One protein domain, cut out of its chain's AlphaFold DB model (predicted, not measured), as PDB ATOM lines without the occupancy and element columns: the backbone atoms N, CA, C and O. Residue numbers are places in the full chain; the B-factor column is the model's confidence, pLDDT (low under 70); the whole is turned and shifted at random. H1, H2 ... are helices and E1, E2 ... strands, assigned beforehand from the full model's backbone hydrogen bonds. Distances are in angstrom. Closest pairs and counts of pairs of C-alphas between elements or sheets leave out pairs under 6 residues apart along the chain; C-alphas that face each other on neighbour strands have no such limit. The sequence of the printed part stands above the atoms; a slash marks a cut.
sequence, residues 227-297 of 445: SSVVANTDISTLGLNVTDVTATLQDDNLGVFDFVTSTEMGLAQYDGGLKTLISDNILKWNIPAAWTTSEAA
ATOM      1  N   SER A 227      -9.202  97.827  57.058       57.59
ATOM      2  CA  SER A 227     -10.549  98.352  56.795       57.59
ATOM      3  C   SER A 227     -10.817  99.735  57.406       57.59
ATOM      4  O   SER A 227     -11.813 100.368  57.069       57.59
ATOM      5  N   SER A 228      -9.985 100.183  58.351       55.97
ATOM      6  CA  SER A 228     -10.043 101.522  58.944       55.97
ATOM      7  C   SER A 228      -9.166 102.543  58.221       55.97
ATOM      8  O   SER A 228      -9.313 103.740  58.481       55.97
ATOM      9  N   VAL A 229      -8.300 102.080  57.313       62.75
ATOM     10  CA  VAL A 229      -7.555 102.943  56.402       62.75
ATOM     11  C   VAL A 229      -8.570 103.516  55.418       62.75
ATOM     12  O   VAL A 229      -9.285 102.772  54.746       62.75
ATOM     13  N   VAL A 230      -8.682 104.844  55.373       55.91
ATOM     14  CA  VAL A 230      -9.467 105.564  54.371       55.91
ATOM     15  C   VAL A 230      -8.998 105.058  53.017       55.91
ATOM     16  O   VAL A 230      -7.816 105.174  52.703       55.91
ATOM     17  N   ALA A 231      -9.910 104.423  52.275       55.97
ATOM     18  CA  ALA A 231      -9.606 103.716  51.041       55.97
ATOM     19  C   ALA A 231      -8.822 104.632  50.096       55.97
ATOM     20  O   ALA A 231      -9.394 105.502  49.443       55.97
ATOM     21  N   ASN A 232      -7.508 104.438  50.041       58.00
ATOM     22  CA  ASN A 232      -6.686 104.995  48.993       58.00
ATOM     23  C   ASN A 232      -7.015 104.130  47.772       58.00
ATOM     24  O   ASN A 232      -6.499 103.021  47.642       58.00
ATOM     25  N   THR A 233      -8.005 104.555  46.981       59.59
ATOM     26  CA  THR A 233      -8.713 103.702  46.003       59.59
ATOM     27  C   THR A 233      -7.817 103.163  44.896       59.59
ATOM     28  O   THR A 233      -8.225 102.266  44.162       59.59
ATOM     29  N   ASP A 234      -6.603 103.692  44.798       77.75
ATOM     30  CA  ASP A 234      -5.687 103.437  43.699       77.75
ATOM     31  C   ASP A 234      -4.622 102.389  44.056       77.75
ATOM     32  O   ASP A 234      -3.926 101.909  43.162       77.75
ATOM     33  N   ILE A 235      -4.496 101.999  45.334       84.06
ATOM     34  CA  ILE A 235      -3.542 100.972  45.777       84.06
ATOM     35  C   ILE A 235      -4.148  99.583  45.565       84.06
ATOM     36  O   ILE A 235      -5.151  99.214  46.172       84.06
ATOM     37  N   SER A 236      -3.497  98.796  44.716       86.25
ATOM     38  CA  SER A 236      -3.888  97.428  44.375       86.25
ATOM     39  C   SER A 236      -3.214  96.372  45.253       86.25
ATOM     40  O   SER A 236      -3.809  95.334  45.526       86.25
ATOM     41  N   THR A 237      -1.962  96.599  45.665       89.62
ATOM     42  CA  THR A 237      -1.150  95.641  46.432       89.62
ATOM     43  C   THR A 237      -0.271  96.386  47.434       89.62
ATOM     44  O   THR A 237       0.224  97.475  47.136       89.62
ATOM     45  N   LEU A 238      -0.083  95.787  48.613       88.94
ATOM     46  CA  LEU A 238       0.830  96.254  49.655       88.94
ATOM     47  C   LEU A 238       1.848  95.157  49.977       88.94
ATOM     48  O   LEU A 238       1.461  94.013  50.218       88.94
ATOM     49  N   GLY A 239       3.129  95.514  49.991       87.19
ATOM     50  CA  GLY A 239       4.215  94.701  50.524       87.19
ATOM     51  C   GLY A 239       4.445  95.026  51.997       87.19
ATOM     52  O   GLY A 239       4.485  96.194  52.390       87.19
ATOM     53  N   LEU A 240       4.546  93.977  52.812       83.12
ATOM     54  CA  LEU A 240       4.841  94.070  54.242       83.12
ATOM     55  C   LEU A 240       6.342  93.946  54.471       83.12
ATOM     56  O   LEU A 240       6.990  93.098  53.853       83.12
ATOM     57  N   ASN A 241       6.869  94.723  55.415       80.94
ATOM     58  CA  ASN A 241       8.288  94.727  55.732       80.94
ATOM     59  C   ASN A 241       8.572  94.175  57.133       80.94
ATOM     60  O   ASN A 241       7.679  94.000  57.961       80.94
ATOM     61  N   VAL A 242       9.841  93.837  57.396       69.25
ATOM     62  CA  VAL A 242      10.253  93.106  58.613       69.25
ATOM     63  C   VAL A 242       9.818  93.832  59.887       69.25
ATOM     64  O   VAL A 242       9.331  93.183  60.807       69.25
ATOM     65  N   THR A 243       9.907  95.167  59.911       66.44
ATOM     66  CA  THR A 243       9.451  95.998  61.037       66.44
ATOM     67  C   THR A 243       7.985  95.770  61.376       66.44
ATOM     68  O   THR A 243       7.640  95.763  62.552       66.44
ATOM     69  N   ASP A 244       7.145  95.521  60.372       59.94
ATOM     70  CA  ASP A 244       5.700  95.349  60.531       59.94
ATOM     71  C   ASP A 244       5.357  93.952  61.049       59.94
ATOM     72  O   ASP A 244       4.409  93.781  61.811       59.94
ATOM     73  N   VAL A 245       6.158  92.950  60.671       59.28
ATOM     74  CA  VAL A 245       6.025  91.573  61.168       59.28
ATOM     75  C   VAL A 245       6.506  91.467  62.618       59.28
ATOM     76  O   VAL A 245       5.945  90.704  63.402       59.28
ATOM     77  N   THR A 246       7.539  92.232  62.988       56.56
ATOM     78  CA  THR A 246       8.124  92.227  64.339       56.56
ATOM     79  C   THR A 246       7.533  93.273  65.283       56.56
ATOM     80  O   THR A 246       7.931  93.315  66.449       56.56
ATOM     81  N   ALA A 247       6.632  94.137  64.801       53.84
ATOM     82  CA  ALA A 247       6.049  95.214  65.591       53.84
ATOM     83  C   ALA A 247       5.404  94.648  66.865       53.84
ATOM     84  O   ALA A 247       4.537  93.773  66.824       53.84
ATOM     85  N   THR A 248       5.856  95.133  68.021       52.31
ATOM     86  CA  THR A 248       5.273  94.750  69.309       52.31
ATOM     87  C   THR A 248       4.094  95.663  69.629       52.31
ATOM     88  O   THR A 248       4.088  96.829  69.257       52.31
ATOM     89  N   LEU A 249       3.125  95.153  70.394       51.03
ATOM     90  CA  LEU A 249       1.943  95.868  70.915       51.03
ATOM     91  C   LEU A 249       2.219  97.214  71.627       51.03
ATOM     92  O   LEU A 249       1.270  97.866  72.055       51.03
ATOM     93  N   GLN A 250       3.485  97.569  71.857       49.59
ATOM     94  CA  GLN A 250       3.899  98.769  72.583       49.59
ATOM     95  C   GLN A 250       4.207  99.951  71.662       49.59
ATOM     96  O   GLN A 250       4.011 101.089  72.085       49.59
ATOM     97  N   ASP A 251       4.637  99.693  70.425       54.88
ATOM     98  CA  ASP A 251       4.953 100.737  69.456       54.88
ATOM     99  C   ASP A 251       3.841 100.796  68.413       54.88
ATOM    100  O   ASP A 251       3.762  99.964  67.514       54.88
ATOM    101  N   ASP A 252       2.980 101.811  68.526       55.53
ATOM    102  CA  ASP A 252       1.839 102.036  67.628       55.53
ATOM    103  C   ASP A 252       2.248 102.449  66.188       55.53
ATOM    104  O   ASP A 252       1.458 103.036  65.443       55.53
ATOM    105  N   ASN A 253       3.495 102.195  65.790       63.81
ATOM    106  CA  ASN A 253       4.098 102.725  64.578       63.81
ATOM    107  C   ASN A 253       4.331 101.606  63.559       63.81
ATOM    108  O   ASN A 253       5.314 100.869  63.637       63.81
ATOM    109  N   LEU A 254       3.419 101.503  62.591       72.62
ATOM    110  CA  LEU A 254       3.663 100.728  61.379       72.62
ATOM    111  C   LEU A 254       4.848 101.338  60.617       72.62
ATOM    112  O   LEU A 254       4.995 102.560  60.540       72.62
ATOM    113  N   GLY A 255       5.693 100.475  60.069       75.62
ATOM    114  CA  GLY A 255       6.846 100.852  59.276       75.62
ATOM    115  C   GLY A 255       6.475 101.335  57.875       75.62
ATOM    116  O   GLY A 255       5.363 101.786  57.589       75.62
ATOM    117  N   VAL A 256       7.471 101.289  56.995       85.62
ATOM    118  CA  VAL A 256       7.318 101.677  55.594       85.62
ATOM    119  C   VAL A 256       6.766 100.492  54.807       85.62
ATOM    120  O   VAL A 256       7.294  99.388  54.898       85.62
ATOM    121  N   PHE A 257       5.751 100.745  53.990       88.88
ATOM    122  CA  PHE A 257       5.143  99.774  53.088       88.88
ATOM    123  C   PHE A 257       5.636  99.970  51.664       88.88
ATOM    124  O   PHE A 257       5.771 101.101  51.191       88.88
ATOM    125  N   ASP A 258       5.782  98.864  50.947       92.94
ATOM    126  CA  ASP A 258       5.802  98.884  49.492       92.94
ATOM    127  C   ASP A 258       4.357  98.989  48.998       92.94
ATOM    128  O   ASP A 258       3.504  98.192  49.382       92.94
ATOM    129  N   PHE A 259       4.044  99.973  48.161       92.50
ATOM    130  CA  PHE A 259       2.717 100.116  47.568       92.50
ATOM    131  C   PHE A 259       2.788  99.945  46.057       92.50
ATOM    132  O   PHE A 259       3.779 100.303  45.419       92.50
ATOM    133  N   VAL A 260       1.703  99.429  45.482       93.81
ATOM    134  CA  VAL A 260       1.560  99.258  44.036       93.81
ATOM    135  C   VAL A 260       0.178  99.719  43.600       93.81
ATOM    136  O   VAL A 260      -0.837  99.228  44.101       93.81
ATOM    137  N   THR A 261       0.128 100.644  42.650       91.88
ATOM    138  CA  THR A 261      -1.093 101.093  41.971       91.88
ATOM    139  C   THR A 261      -1.256 100.376  40.629       91.88
ATOM    140  O   THR A 261      -0.611  99.365  40.367       91.88
ATOM    141  N   SER A 262      -2.136 100.868  39.758       88.81
ATOM    142  CA  SER A 262      -2.265 100.328  38.400       88.81
ATOM    143  C   SER A 262      -1.055 100.618  37.502       88.81
ATOM    144  O   SER A 262      -0.851  99.905  36.521       88.81
ATOM    145  N   THR A 263      -0.259 101.645  37.813       90.69
ATOM    146  CA  THR A 263       0.842 102.113  36.952       90.69
ATOM    147  C   THR A 263       2.170 102.282  37.679       90.69
ATOM    148  O   THR A 263       3.221 102.236  37.038       90.69
ATOM    149  N   GLU A 264       2.145 102.477  38.995       94.38
ATOM    150  CA  GLU A 264       3.313 102.855  39.788       94.38
ATOM    151  C   GLU A 264       3.517 101.906  40.967       94.38
ATOM    152  O   GLU A 264       2.564 101.406  41.559       94.38
ATOM    153  N   MET A 265       4.772 101.698  41.340       95.81
ATOM    154  CA  MET A 265       5.182 101.078  42.595       95.81
ATOM    155  C   MET A 265       6.061 102.055  43.372       95.81
ATOM    156  O   MET A 265       6.755 102.877  42.772       95.81
ATOM    157  N   GLY A 266       6.066 101.981  44.695       95.06
ATOM    158  CA  GLY A 266       6.894 102.867  45.506       95.06
ATOM    159  C   GLY A 266       6.770 102.609  46.995       95.06
ATOM    160  O   GLY A 266       6.229 101.589  47.411       95.06
ATOM    161  N   LEU A 267       7.257 103.556  47.792       93.56
ATOM    162  CA  LEU A 267       7.187 103.493  49.252       93.56
ATOM    163  C   LEU A 267       6.101 104.398  49.822       93.56
ATOM    164  O   LEU A 267       5.885 105.513  49.346       93.56
ATOM    165  N   ALA A 268       5.418 103.922  50.858       90.25
ATOM    166  CA  ALA A 268       4.408 104.678  51.582       90.25
ATOM    167  C   ALA A 268       4.517 104.450  53.088       90.25
ATOM    168  O   ALA A 268       4.874 103.369  53.545       90.25
ATOM    169  N   GLN A 269       4.154 105.464  53.864       87.06
ATOM    170  CA  GLN A 269       4.045 105.364  55.313       87.06
ATOM    171  C   GLN A 269       2.584 105.486  55.733       87.06
ATOM    172  O   GLN A 269       1.813 106.244  55.140       87.06
ATOM    173  N   TYR A 270       2.196 104.747  56.767       81.56
ATOM    174  CA  TYR A 270       0.877 104.898  57.359       81.56
ATOM    175  C   TYR A 270       0.816 106.117  58.286       81.56
ATOM    176  O   TYR A 270       1.593 106.232  59.231       81.56
ATOM    177  N   ASP A 271      -0.139 107.012  58.037       78.31
ATOM    178  CA  ASP A 271      -0.473 108.119  58.927       78.31
ATOM    179  C   ASP A 271      -1.669 107.725  59.800       78.31
ATOM    180  O   ASP A 271      -2.797 107.595  59.317       78.31
ATOM    181  N   GLY A 272      -1.433 107.541  61.102       74.56
ATOM    182  CA  GLY A 272      -2.474 107.148  62.055       74.56
ATOM    183  C   GLY A 272      -3.532 108.224  62.330       74.56
ATOM    184  O   GLY A 272      -4.653 107.888  62.716       74.56
ATOM    185  N   GLY A 273      -3.213 109.506  62.119       74.75
ATOM    186  CA  GLY A 273      -4.143 110.621  62.312       74.75
ATOM    187  C   GLY A 273      -5.122 110.758  61.148       74.75
ATOM    188  O   GLY A 273      -6.329 110.889  61.357       74.75
ATOM    189  N   LEU A 274      -4.604 110.676  59.923       76.19
ATOM    190  CA  LEU A 274      -5.389 110.693  58.688       76.19
ATOM    191  C   LEU A 274      -5.982 109.322  58.345       76.19
ATOM    192  O   LEU A 274      -6.888 109.239  57.517       76.19
ATOM    193  N   LYS A 275      -5.478 108.260  58.984       76.75
ATOM    194  CA  LYS A 275      -5.787 106.860  58.684       76.75
ATOM    195  C   LYS A 275      -5.605 106.558  57.201       76.75
ATOM    196  O   LYS A 275      -6.475 105.960  56.581       76.75
ATOM    197  N   THR A 276      -4.509 107.005  56.603       78.25
ATOM    198  CA  THR A 276      -4.230 106.797  55.175       78.25
ATOM    199  C   THR A 276      -2.767 106.446  54.966       78.25
ATOM    200  O   THR A 276      -1.916 106.788  55.783       78.25
ATOM    201  N   LEU A 277      -2.471 105.780  53.852       82.56
ATOM    202  CA  LEU A 277      -1.102 105.615  53.382       82.56
ATOM    203  C   LEU A 277      -0.683 106.858  52.602       82.56
ATOM    204  O   LEU A 277      -1.349 107.250  51.640       82.56
ATOM    205  N   ILE A 278       0.421 107.466  53.018       86.69
ATOM    206  CA  ILE A 278       1.045 108.606  52.356       86.69
ATOM    207  C   ILE A 278       2.242 108.081  51.572       86.69
ATOM    208  O   ILE A 278       3.229 107.636  52.151       86.69
ATOM    209  N   SER A 279       2.139 108.113  50.245       89.31
ATOM    210  CA  SER A 279       3.225 107.712  49.349       89.31
ATOM    211  C   SER A 279       4.336 108.764  49.302       89.31
ATOM    212  O   SER A 279       4.031 109.955  49.198       89.31
ATOM    213  N   ASP A 280       5.594 108.333  49.271       91.31
ATOM    214  CA  ASP A 280       6.755 109.203  49.077       91.31
ATOM    215  C   ASP A 280       6.814 109.742  47.639       91.31
ATOM    216  O   ASP A 280       6.583 109.005  46.692       91.31
ATOM    217  N   ASN A 281       7.121 111.023  47.436       88.50
ATOM    218  CA  ASN A 281       7.090 111.623  46.094       88.50
ATOM    219  C   ASN A 281       8.306 111.288  45.213       88.50
ATOM    220  O   ASN A 281       8.239 111.491  44.003       88.50
ATOM    221  N   ILE A 282       9.411 110.835  45.803       92.69
ATOM    222  CA  ILE A 282      10.681 110.555  45.121       92.69
ATOM    223  C   ILE A 282      10.843 109.050  44.905       92.69
ATOM    224  O   ILE A 282      11.261 108.623  43.831       92.69
ATOM    225  N   LEU A 283      10.506 108.243  45.910       94.31
ATOM    226  CA  LEU A 283      10.687 106.790  45.904       94.31
ATOM    227  C   LEU A 283       9.499 106.096  45.224       94.31
ATOM    228  O   LEU A 283       8.773 105.310  45.841       94.31
ATOM    229  N   LYS A 284       9.301 106.430  43.941       94.19
ATOM    230  CA  LYS A 284       8.265 105.898  43.048       94.19
ATOM    231  C   LYS A 284       8.836 105.568  41.675       94.19
ATOM    232  O   LYS A 284       9.653 106.306  41.128       94.19
ATOM    233  N   TRP A 285       8.341 104.485  41.092       96.38
ATOM    234  CA  TRP A 285       8.762 103.976  39.793       96.38
ATOM    235  C   TRP A 285       7.570 103.431  39.013       96.38
ATOM    236  O   TRP A 285       6.611 102.927  39.591       96.38
ATOM    237  N   ASN A 286       7.648 103.482  37.684       96.31
ATOM    238  CA  ASN A 286       6.660 102.827  36.830       96.31
ATOM    239  C   ASN A 286       6.806 101.304  36.916       96.31
ATOM    240  O   ASN A 286       7.925 100.785  36.897       96.31
ATOM    241  N   ILE A 287       5.680 100.596  36.943       95.81
ATOM    242  CA  ILE A 287       5.652  99.131  36.940       95.81
ATOM    243  C   ILE A 287       6.051  98.639  35.538       95.81
ATOM    244  O   ILE A 287       5.428  99.032  34.545       95.81
ATOM    245  N   PRO A 288       7.067  97.768  35.409       95.62
ATOM    246  CA  PRO A 288       7.373  97.115  34.145       95.62
ATOM    247  C   PRO A 288       6.182  96.301  33.627       95.62
ATOM    248  O   PRO A 288       5.556  95.560  34.376       95.62
ATOM    249  N   ALA A 289       5.919  96.349  32.318       93.25
ATOM    250  CA  ALA A 289       4.769  95.666  31.710       93.25
ATOM    251  C   ALA A 289       4.760  94.135  31.897       93.25
ATOM    252  O   ALA A 289       3.719  93.502  31.750       93.25
ATOM    253  N   ALA A 290       5.920  93.539  32.182       95.25
ATOM    254  CA  ALA A 290       6.062  92.104  32.409       95.25
ATOM    255  C   ALA A 290       5.777  91.678  33.859       95.25
ATOM    256  O   ALA A 290       5.736  90.479  34.117       95.25
ATOM    257  N   TRP A 291       5.636  92.620  34.795       95.50
ATOM    258  CA  TRP A 291       5.482  92.315  36.216       95.50
ATOM    259  C   TRP A 291       4.021  92.318  36.638       95.50
ATOM    260  O   TRP A 291       3.233  93.191  36.274       95.50
ATOM    261  N   THR A 292       3.678  91.345  37.470       94.94
ATOM    262  CA  THR A 292       2.448  91.366  38.255       94.94
ATOM    263  C   THR A 292       2.543  92.412  39.367       94.94
ATOM    264  O   THR A 292       3.633  92.801  39.793       94.94
ATOM    265  N   THR A 293       1.398  92.843  39.903       93.19
ATOM    266  CA  THR A 293       1.380  93.781  41.038       93.19
ATOM    267  C   THR A 293       2.047  93.192  42.282       93.19
ATOM    268  O   THR A 293       2.681  93.917  43.041       93.19
ATOM    269  N   SER A 294       1.963  91.868  42.467       92.88
ATOM    270  CA  SER A 294       2.629  91.165  43.565       92.88
ATOM    271  C   SER A 294       4.145  91.152  43.408       92.88
ATOM    272  O   SER A 294       4.836  91.347  44.397       92.88
ATOM    273  N   GLU A 295       4.671  90.932  42.201       94.56
ATOM    274  CA  GLU A 295       6.118  90.999  41.956       94.56
ATOM    275  C   GLU A 295       6.630  92.424  42.169       94.56
ATOM    276  O   GLU A 295       7.616  92.625  42.875       94.56
ATOM    277  N   ALA A 296       5.912  93.423  41.645       95.81
ATOM    278  CA  ALA A 296       6.254  94.830  41.821       95.81
ATOM    279  C   ALA A 296       6.294  95.252  43.300       95.81
ATOM    280  O   ALA A 296       7.159  96.031  43.683       95.81
ATOM    281  N   ALA A 297       5.426  94.694  44.151       94.06
ATOM    282  CA  ALA A 297       5.391  95.002  45.582       94.06
ATOM    283  C   ALA A 297       6.621  94.492  46.360       94.06
ATOM    284  O   ALA A 297       6.810  94.881  47.504       94.06
TER     285      ALA A 297
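Overview. This is residues 227 to 297 of the 445 residues of the protein "Fatty acid synthase" of Lygus hesperus (UniProt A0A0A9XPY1). A strongly twisted antiparallel sheet of four strands makes the body, with the short helix H2 folded back over one face of it at E2, and a loop that holds the small helix H1 reaching from one end. E4, the longest strand, bends sharply by 89 degrees, and the loop round Gln 250 and the turn at Ala 289 mark the two ends of the long axis. The printed part has 71 residues, with two named helices and four named strands in the order E1, H1, E2, E3, E4, H2; the sheet's order is E1, E2, E3, E4, and the class is mixed, helices and strands. It is compact, with a radius of gyration of the C-alphas of 12.6 A, yet elongated, spanning 41 by 24 by 23 A.

Arrangement. E1, residues 237 to 239, is an edge strand, antiparallel to E2, residues 256 to 260, at 149 degrees; N 239 and O 258 are within hydrogen-bond range at 2.8 A. Between them in the chain lies H1, residues 242 to 246, which is only just on the sheet, with 5 pairs of C-alphas within 10 A, and only grazes it with residues 242 to 244. E2 and E3, residues 264 to 271, form a hairpin at 140 degrees, with N 257 and O 268 2.8 A apart. E3 and E4, residues 276 to 286, form another at 154 degrees, with N 265 and O 285 2.8 A apart and N 278 and O 269 also 2.8 A apart. E2, E3 and E4 are a meander, each strand the antiparallel neighbour of the one before. E3 bends by 59 degrees at residue 267, and E4 bends at residue 282. H2, residues 293 to 296, is on the sheet at a height of 6.8 A and only just over E2, on which 3 of its 4 C-alphas fall; the closest C-alphas of E2 and H2, those of Val 260 and Thr 293, are 6.2 A apart. E1 and E4 are apart, as are H1 and H2. In H1 every O i to N i+4 pair is within hydrogen-bond range; H2 is too short for such a pair.

Along the chain. E1 begins at C-alpha 237, (-1.150, 95.641, 46.432), and is 6.8 A long. H1 is 6.2 A, E2 13.1 A and E3 20.2 A long. E4 is 21.7 A long and begins at C-alpha 276, (-4.230, 106.797, 55.175). H2 is 5.0 A long and ends at C-alpha 296, (6.254, 94.830, 41.821).

Size, cuts and confidence. The C-alphas of Gln 250 and Ala 289, the two farthest apart, are 41.0 A apart. The printed part has no cut and no long link. Mean pLDDT of the printed part is 80.3; residues 227 to 233 and 242 to 253 are under 70.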